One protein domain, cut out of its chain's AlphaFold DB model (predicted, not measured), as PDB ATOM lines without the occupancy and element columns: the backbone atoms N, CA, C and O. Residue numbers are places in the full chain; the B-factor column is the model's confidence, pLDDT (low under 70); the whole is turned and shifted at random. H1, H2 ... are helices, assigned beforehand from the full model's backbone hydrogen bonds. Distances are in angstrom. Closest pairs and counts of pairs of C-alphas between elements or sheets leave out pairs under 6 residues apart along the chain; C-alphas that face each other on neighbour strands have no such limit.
ATOM      1  N   GLU A  11      68.801 134.122 125.515       89.62
ATOM      2  CA  GLU A  11      69.328 132.801 125.870       89.62
ATOM      3  C   GLU A  11      68.688 132.284 127.166       89.62
ATOM      4  O   GLU A  11      68.277 131.127 127.235       89.62
ATOM      5  N   ARG A  12      68.473 133.144 128.165       90.62
ATOM      6  CA  ARG A  12      67.717 132.790 129.376       90.62
ATOM      7  C   ARG A  12      66.279 132.392 129.068       90.62
ATOM      8  O   ARG A  12      65.802 131.380 129.578       90.62
ATOM      9  N   SER A  13      65.608 133.156 128.210       90.19
ATOM     10  CA  SER A  13      64.241 132.849 127.770       90.19
ATOM     11  C   SER A  13      64.182 131.506 127.038       90.19
ATOM     12  O   SER A  13      63.306 130.684 127.310       90.19
ATOM     13  N   ARG A  14      65.164 131.238 126.166       92.50
ATOM     14  CA  ARG A  14      65.311 129.951 125.475       92.50
ATOM     15  C   ARG A  14      65.490 128.796 126.460       92.50
ATOM     16  O   ARG A  14      64.828 127.775 126.300       92.50
ATOM     17  N   ARG A  15      66.334 128.947 127.486       94.25
ATOM     18  CA  ARG A  15      66.548 127.904 128.504       94.25
ATOM     19  C   ARG A  15      65.298 127.641 129.346       94.25
ATOM     20  O   ARG A  15      64.958 126.480 129.539       94.25
ATOM     21  N   TYR A  16      64.560 128.674 129.762       93.00
ATOM     22  CA  TYR A  16      63.269 128.480 130.439       93.00
ATOM     23  C   TYR A  16      62.250 127.744 129.564       93.00
ATOM     24  O   TYR A  16      61.550 126.860 130.054       93.00
ATOM     25  N   ASN A  17      62.199 128.054 128.266       94.06
ATOM     26  CA  ASN A  17      61.340 127.324 127.335       94.06
ATOM     27  C   ASN A  17      61.737 125.841 127.234       94.06
ATOM     28  O   ASN A  17      60.872 124.974 127.295       94.06
ATOM     29  N   LEU A  18      63.036 125.539 127.138       94.94
ATOM     30  CA  LEU A  18      63.530 124.157 127.112       94.94
ATOM     31  C   LEU A  18      63.211 123.398 128.407       94.94
ATOM     32  O   LEU A  18      62.823 122.237 128.334       94.94
ATOM     33  N   ILE A  19      63.304 124.053 129.569       94.62
ATOM     34  CA  ILE A  19      62.873 123.477 130.852       94.62
ATOM     35  C   ILE A  19      61.376 123.142 130.812       94.62
ATOM     36  O   ILE A  19      60.982 122.046 131.201       94.62
ATOM     37  N   GLY A  20      60.538 124.057 130.313       94.69
ATOM     38  CA  GLY A  20      59.096 123.829 130.191       94.69
ATOM     39  C   GLY A  20      58.752 122.653 129.276       94.69
ATOM     40  O   GLY A  20      57.929 121.814 129.638       94.69
ATOM     41  N   VAL A  21      59.416 122.554 128.120       95.25
ATOM     42  CA  VAL A  21      59.270 121.414 127.198       95.25
ATOM     43  C   VAL A  21      59.702 120.115 127.874       95.25
ATOM     44  O   VAL A  21      58.946 119.154 127.867       95.25
ATOM     45  N   PHE A  22      60.860 120.105 128.536       94.81
ATOM     46  CA  PHE A  22      61.361 118.930 129.248       94.81
ATOM     47  C   PHE A  22      60.395 118.427 130.329       94.81
ATOM     48  O   PHE A  22      60.134 117.226 130.404       94.81
ATOM     49  N   LEU A  23      59.848 119.333 131.147       94.94
ATOM     50  CA  LEU A  23      58.876 118.984 132.185       94.94
ATOM     51  C   LEU A  23      57.586 118.422 131.585       94.94
ATOM     52  O   LEU A  23      57.064 117.439 132.098       94.94
ATOM     53  N   ARG A  24      57.091 119.020 130.494       94.56
ATOM     54  CA  ARG A  24      55.891 118.549 129.795       94.56
ATOM     55  C   ARG A  24      56.093 117.158 129.201       94.56
ATOM     56  O   ARG A  24      55.242 116.296 129.372       94.56
ATOM     57  N   ASP A  25      57.214 116.938 128.527       94.56
ATOM     58  CA  ASP A  25      57.485 115.680 127.833       94.56
ATOM     59  C   ASP A  25      57.735 114.522 128.824       94.56
ATOM     60  O   ASP A  25      57.563 113.356 128.472       94.56
ATOM     61  N   ASN A  26      58.091 114.833 130.077       93.56
ATOM     62  CA  ASN A  26      58.361 113.854 131.132       93.56
ATOM     63  C   ASN A  26      57.324 113.829 132.267       93.56
ATOM     64  O   ASN A  26      57.549 113.107 133.233       93.56
ATOM     65  N   ASP A  27      56.212 114.567 132.166       92.31
ATOM     66  CA  ASP A  27      55.152 114.719 133.186       92.31
ATOM     67  C   ASP A  27      54.839 113.408 133.937       92.31
ATOM     68  O   ASP A  27      55.003 113.323 135.157       92.31
ATOM     69  N   GLY A  28      54.542 112.333 133.195       92.00
ATOM     70  CA  GLY A  28      54.171 111.028 133.756       92.00
ATOM     71  C   GLY A  28      55.255 110.321 134.587       92.00
ATOM     72  O   GLY A  28      54.982 109.295 135.206       92.00
ATOM     73  N   ARG A  29      56.485 110.846 134.617       90.12
ATOM     74  CA  ARG A  29      57.618 110.328 135.403       90.12
ATOM     75  C   ARG A  29      57.974 111.227 136.592       90.12
ATOM     76  O   ARG A  29      58.995 110.989 137.235       90.12
ATOM     77  N   ASN A  30      57.151 112.237 136.902       89.75
ATOM     78  CA  ASN A  30      57.375 113.217 137.972       89.75
ATOM     79  C   ASN A  30      58.762 113.900 137.865       89.75
ATOM     80  O   ASN A  30      59.607 113.750 138.758       89.75
ATOM     81  N   PRO A  31      59.023 114.640 136.771       92.38
ATOM     82  CA  PRO A  31      60.345 115.167 136.474       92.38
ATOM     83  C   PRO A  31      60.743 116.262 137.466       92.38
ATOM     84  O   PRO A  31      59.906 117.020 137.969       92.38
ATOM     85  N   LYS A  32      62.045 116.351 137.755       92.31
ATOM     86  CA  LYS A  32      62.632 117.374 138.633       92.31
ATOM     87  C   LYS A  32      63.807 118.051 137.941       92.31
ATOM     88  O   LYS A  32      64.490 117.441 137.130       92.31
ATOM     89  N   VAL A  33      64.051 119.312 138.292       93.06
ATOM     90  CA  VAL A  33      65.189 120.097 137.787       93.06
ATOM     91  C   VAL A  33      65.977 120.633 138.989       93.06
ATOM     92  O   VAL A  33      65.894 121.821 139.301       93.06
ATOM     93  N   PRO A  34      66.674 119.759 139.744       92.19
ATOM     94  CA  PRO A  34      67.443 120.172 140.923       92.19
ATOM     95  C   PRO A  34      68.651 121.053 140.560       92.19
ATOM     96  O   PRO A  34      69.191 121.763 141.401       92.19
ATOM     97  N   ASP A  35      69.072 121.018 139.300       92.12
ATOM     98  CA  ASP A  35      70.174 121.767 138.713       92.12
ATOM     99  C   ASP A  35      69.732 123.087 138.057       92.12
ATOM    100  O   ASP A  35      70.511 123.688 137.318       92.12
ATOM    101  N   ILE A  36      68.522 123.588 138.346       92.50
ATOM    102  CA  ILE A  36      67.978 124.804 137.717       92.50
ATOM    103  C   ILE A  36      68.910 126.014 137.848       92.50
ATOM    104  O   ILE A  36      69.105 126.730 136.870       92.50
ATOM    105  N   ASP A  37      69.572 126.195 138.992       90.88
ATOM    106  CA  ASP A  37      70.514 127.302 139.208       90.88
ATOM    107  C   ASP A  37      71.813 127.150 138.401       90.88
ATOM    108  O   ASP A  37      72.478 128.136 138.083       90.88
ATOM    109  N   LYS A  38      72.171 125.918 138.020       90.19
ATOM    110  CA  LYS A  38      73.313 125.628 137.139       90.19
ATOM    111  C   LYS A  38      72.959 125.803 135.664       90.19
ATOM    112  O   LYS A  38      73.860 125.936 134.845       90.19
ATOM    113  N   ILE A  39      71.671 125.806 135.317       91.50
ATOM    114  CA  ILE A  39      71.185 125.991 133.945       91.50
ATOM    115  C   ILE A  39      70.806 127.459 133.715       91.50
ATOM    116  O   ILE A  39      71.206 128.057 132.713       91.50
ATOM    117  N   VAL A  40      70.054 128.061 134.638       93.00
ATOM    118  CA  VAL A  40      69.497 129.415 134.534       93.00
ATOM    119  C   VAL A  40      69.560 130.140 135.893       93.00
ATOM    120  O   VAL A  40      68.528 130.335 136.534       93.00
ATOM    121  N   PRO A  41      70.746 130.597 136.346       91.62
ATOM    122  CA  PRO A  41      70.874 131.322 137.613       91.62
ATOM    123  C   PRO A  41      70.177 132.679 137.536       91.62
ATOM    124  O   PRO A  41      70.325 133.368 136.529       91.62
ATOM    125  N   LEU A  42      69.461 133.104 138.575       89.50
ATOM    126  CA  LEU A  42      68.715 134.369 138.552       89.50
ATOM    127  C   LEU A  42      69.602 135.587 138.185       89.50
ATOM    128  O   LEU A  42      70.778 135.646 138.560       89.50
ATOM    129  N   PRO A  43      69.066 136.574 137.440       83.06
ATOM    130  CA  PRO A  43      69.802 137.802 137.134       83.06
ATOM    131  C   PRO A  43      70.213 138.525 138.433       83.06
ATOM    132  O   PRO A  43      69.432 138.521 139.387       83.06
ATOM    133  N   PRO A  44      71.414 139.144 138.509       83.25
ATOM    134  CA  PRO A  44      72.305 139.564 137.414       83.25
ATOM    135  C   PRO A  44      73.379 138.539 136.992       83.25
ATOM    136  O   PRO A  44      74.292 138.888 136.240       83.25
ATOM    137  N   ALA A  45      73.318 137.295 137.477       86.19
ATOM    138  CA  ALA A  45      74.335 136.288 137.180       86.19
ATOM    139  C   ALA A  45      74.429 135.979 135.673       86.19
ATOM    140  O   ALA A  45      73.415 135.824 134.982       86.19
ATOM    141  N   LYS A  46      75.663 135.854 135.167       85.50
ATOM    142  CA  LYS A  46      75.916 135.416 133.787       85.50
ATOM    143  C   LYS A  46      75.497 133.958 133.624       85.50
ATOM    144  O   LYS A  46      75.697 133.147 134.526       85.50
ATOM    145  N   LEU A  47      74.946 133.631 132.458       88.81
ATOM    146  CA  LEU A  47      74.558 132.263 132.144       88.81
ATOM    147  C   LEU A  47      75.809 131.379 132.023       88.81
ATOM    148  O   LEU A  47      76.699 131.700 131.231       88.81
ATOM    149  N   PRO A  48      75.893 130.277 132.783       90.50
ATOM    150  CA  PRO A  48      76.993 129.335 132.662       90.50
ATOM    151  C   PRO A  48      76.903 128.564 131.334       90.50
ATOM    152  O   PRO A  48      75.822 128.484 130.725       90.50
ATOM    153  N   PRO A  49      78.019 127.979 130.866       91.56
ATOM    154  CA  PRO A  49      77.981 127.019 129.772       91.56
ATOM    155  C   PRO A  49      77.098 125.832 130.169       91.56
ATOM    156  O   PRO A  49      77.204 125.312 131.276       91.56
ATOM    157  N   TRP A  50      76.212 125.427 129.264       92.06
ATOM    158  CA  TRP A  50      75.269 124.335 129.476       92.06
ATOM    159  C   TRP A  50      75.211 123.476 128.215       92.06
ATOM    160  O   TRP A  50      75.129 124.006 127.108       92.06
ATOM    161  N   ASP A  51      75.279 122.160 128.395       88.25
ATOM    162  CA  ASP A  51      75.319 121.150 127.332       88.25
ATOM    163  C   ASP A  51      73.929 120.825 126.750       88.25
ATOM    164  O   ASP A  51      73.822 120.035 125.814       88.25
ATOM    165  N   GLY A  52      72.867 121.439 127.280       89.25
ATOM    166  CA  GLY A  52      71.490 121.182 126.861       89.25
ATOM    167  C   GLY A  52      70.848 119.972 127.543       89.25
ATOM    168  O   GLY A  52      69.751 119.579 127.156       89.25
ATOM    169  N   THR A  53      71.508 119.375 128.539       90.38
ATOM    170  CA  THR A  53      71.015 118.181 129.236       90.38
ATOM    171  C   THR A  53      70.596 118.481 130.672       90.38
ATOM    172  O   THR A  53      71.083 119.425 131.293       90.38
ATOM    173  N   PHE A  54      69.694 117.660 131.208       93.06
ATOM    174  CA  PHE A  54      69.198 117.784 132.579       93.06
ATOM    175  C   PHE A  54      69.786 116.683 133.455       93.06
ATOM    176  O   PHE A  54      69.855 115.526 133.030       93.06
ATOM    177  N   GLN A  55      70.170 117.016 134.689       91.94
ATOM    178  CA  GLN A  55      70.663 116.025 135.647       91.94
ATOM    179  C   GLN A  55      69.665 114.873 135.840       91.94
ATOM    180  O   GLN A  55      70.060 113.713 135.795       91.94
ATOM    181  N   TRP A  56      68.370 115.181 135.951       93.19
ATOM    182  CA  TRP A  56      67.323 114.165 136.086       93.19
ATOM    183  C   TRP A  56      67.287 113.189 134.905       93.19
ATOM    184  O   TRP A  56      67.121 111.994 135.114       93.19
ATOM    185  N   GLN A  57      67.504 113.660 133.672       90.81
ATOM    186  CA  GLN A  57      67.546 112.779 132.501       90.81
ATOM    187  C   GLN A  57      68.704 111.782 132.615       90.81
ATOM    188  O   GLN A  57      68.504 110.586 132.434       90.81
ATOM    189  N   LYS A  58      69.892 112.261 133.006       90.00
ATOM    190  CA  LYS A  58      71.077 111.413 133.217       90.00
ATOM    191  C   LYS A  58      70.837 110.368 134.307       90.00
ATOM    192  O   LYS A  58      71.236 109.220 134.151       90.00
ATOM    193  N   GLU A  59      70.176 110.757 135.394       90.75
ATOM    194  CA  GLU A  59      69.810 109.844 136.481       90.75
ATOM    195  C   GLU A  59      68.806 108.784 136.021       90.75
ATOM    196  O   GLU A  59      68.961 107.618 136.365       90.75
ATOM    197  N   GLN A  60      67.813 109.160 135.212       89.62
ATOM    198  CA  GLN A  60      66.841 108.219 134.657       89.62
ATOM    199  C   GLN A  60      67.456 107.250 133.646       89.62
ATOM    200  O   GLN A  60      67.093 106.077 133.649       89.62
ATOM    201  N   ASP A  61      68.375 107.719 132.804       86.94
ATOM    202  CA  ASP A  61      69.058 106.878 131.816       86.94
ATOM    203  C   ASP A  61      70.052 105.913 132.486       86.94
ATOM    204  O   ASP A  61      70.280 104.809 131.996       86.94
ATOM    205  N   ALA A  62      70.624 106.314 133.627       88.81
ATOM    206  CA  ALA A  62      71.491 105.471 134.448       88.81
ATOM    207  C   ALA A  62      70.720 104.568 135.431       88.81
ATOM    208  O   ALA A  62      71.298 103.622 135.976       88.81
ATOM    209  N   ALA A  63      69.441 104.851 135.696       86.62
ATOM    210  CA  ALA A  63      68.636 104.083 136.634       86.62
ATOM    211  C   ALA A  63      68.391 102.669 136.096       86.62
ATOM    212  O   ALA A  63      67.899 102.468 134.986       86.62
TER     213      ALA A  63
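What this domain is: This is residues 11 to 63 of the 189 residues of the protein "Sel1 repeat protein" of Burkholderia cenocepacia (UniProt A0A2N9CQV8). One longer helix, H1, makes one side of an elongated piece; after H1 the backbone folds back, and the other side is a run of loops that holds the single turn H2 and leads into the short helix H3. The loop of residues 40 to 54 swings out to Pro 44 at one end of the long axis and returns toward H3 at the other end, and no two of the helices touch. The printed part has 53 residues with three named helices, in the order H1, H2, H3, and no named strand; the class is all helix. It is only just compact, close to loose, with a radius of gyration of the C-alphas of 11.4 A, and spans 34 by 20 by 15 A.

How they stand to each other: H1, residues 11 to 25, is close to but not clearly touching H2, residues 36 to 39; their closest C-alphas, those of Arg 15 and Ile 39, are 7.4 A apart. H3, residues 55 to 62, is apart from H1 and also from H2. In H1 and H3 every O i to N i+4 pair is within hydrogen-bond range; H2 is too short for such a pair, and its one O i to N i+3 pair is within range.

Where its parts are: H1 begins at C-alpha 11, (69.328, 132.801, 125.870), and is 20.9 A long from first to last C-alpha. H2 has four residues and begins at C-alpha 36, (67.978, 124.804, 137.717). H3 measures 10.7 A from first to last C-alpha and ends at C-alpha 62, (71.491, 105.471, 134.448).

The domain as a whole: The two C-alphas farthest apart, those of Pro 44 and Ala 63, are 35.7 A from each other. The link from H1 to H2 is short, with 10 residues, and that from H2 to H3 is long, with 15. The printed part has no cut; its mean pLDDT is 91.2, and no printed residue is under 70.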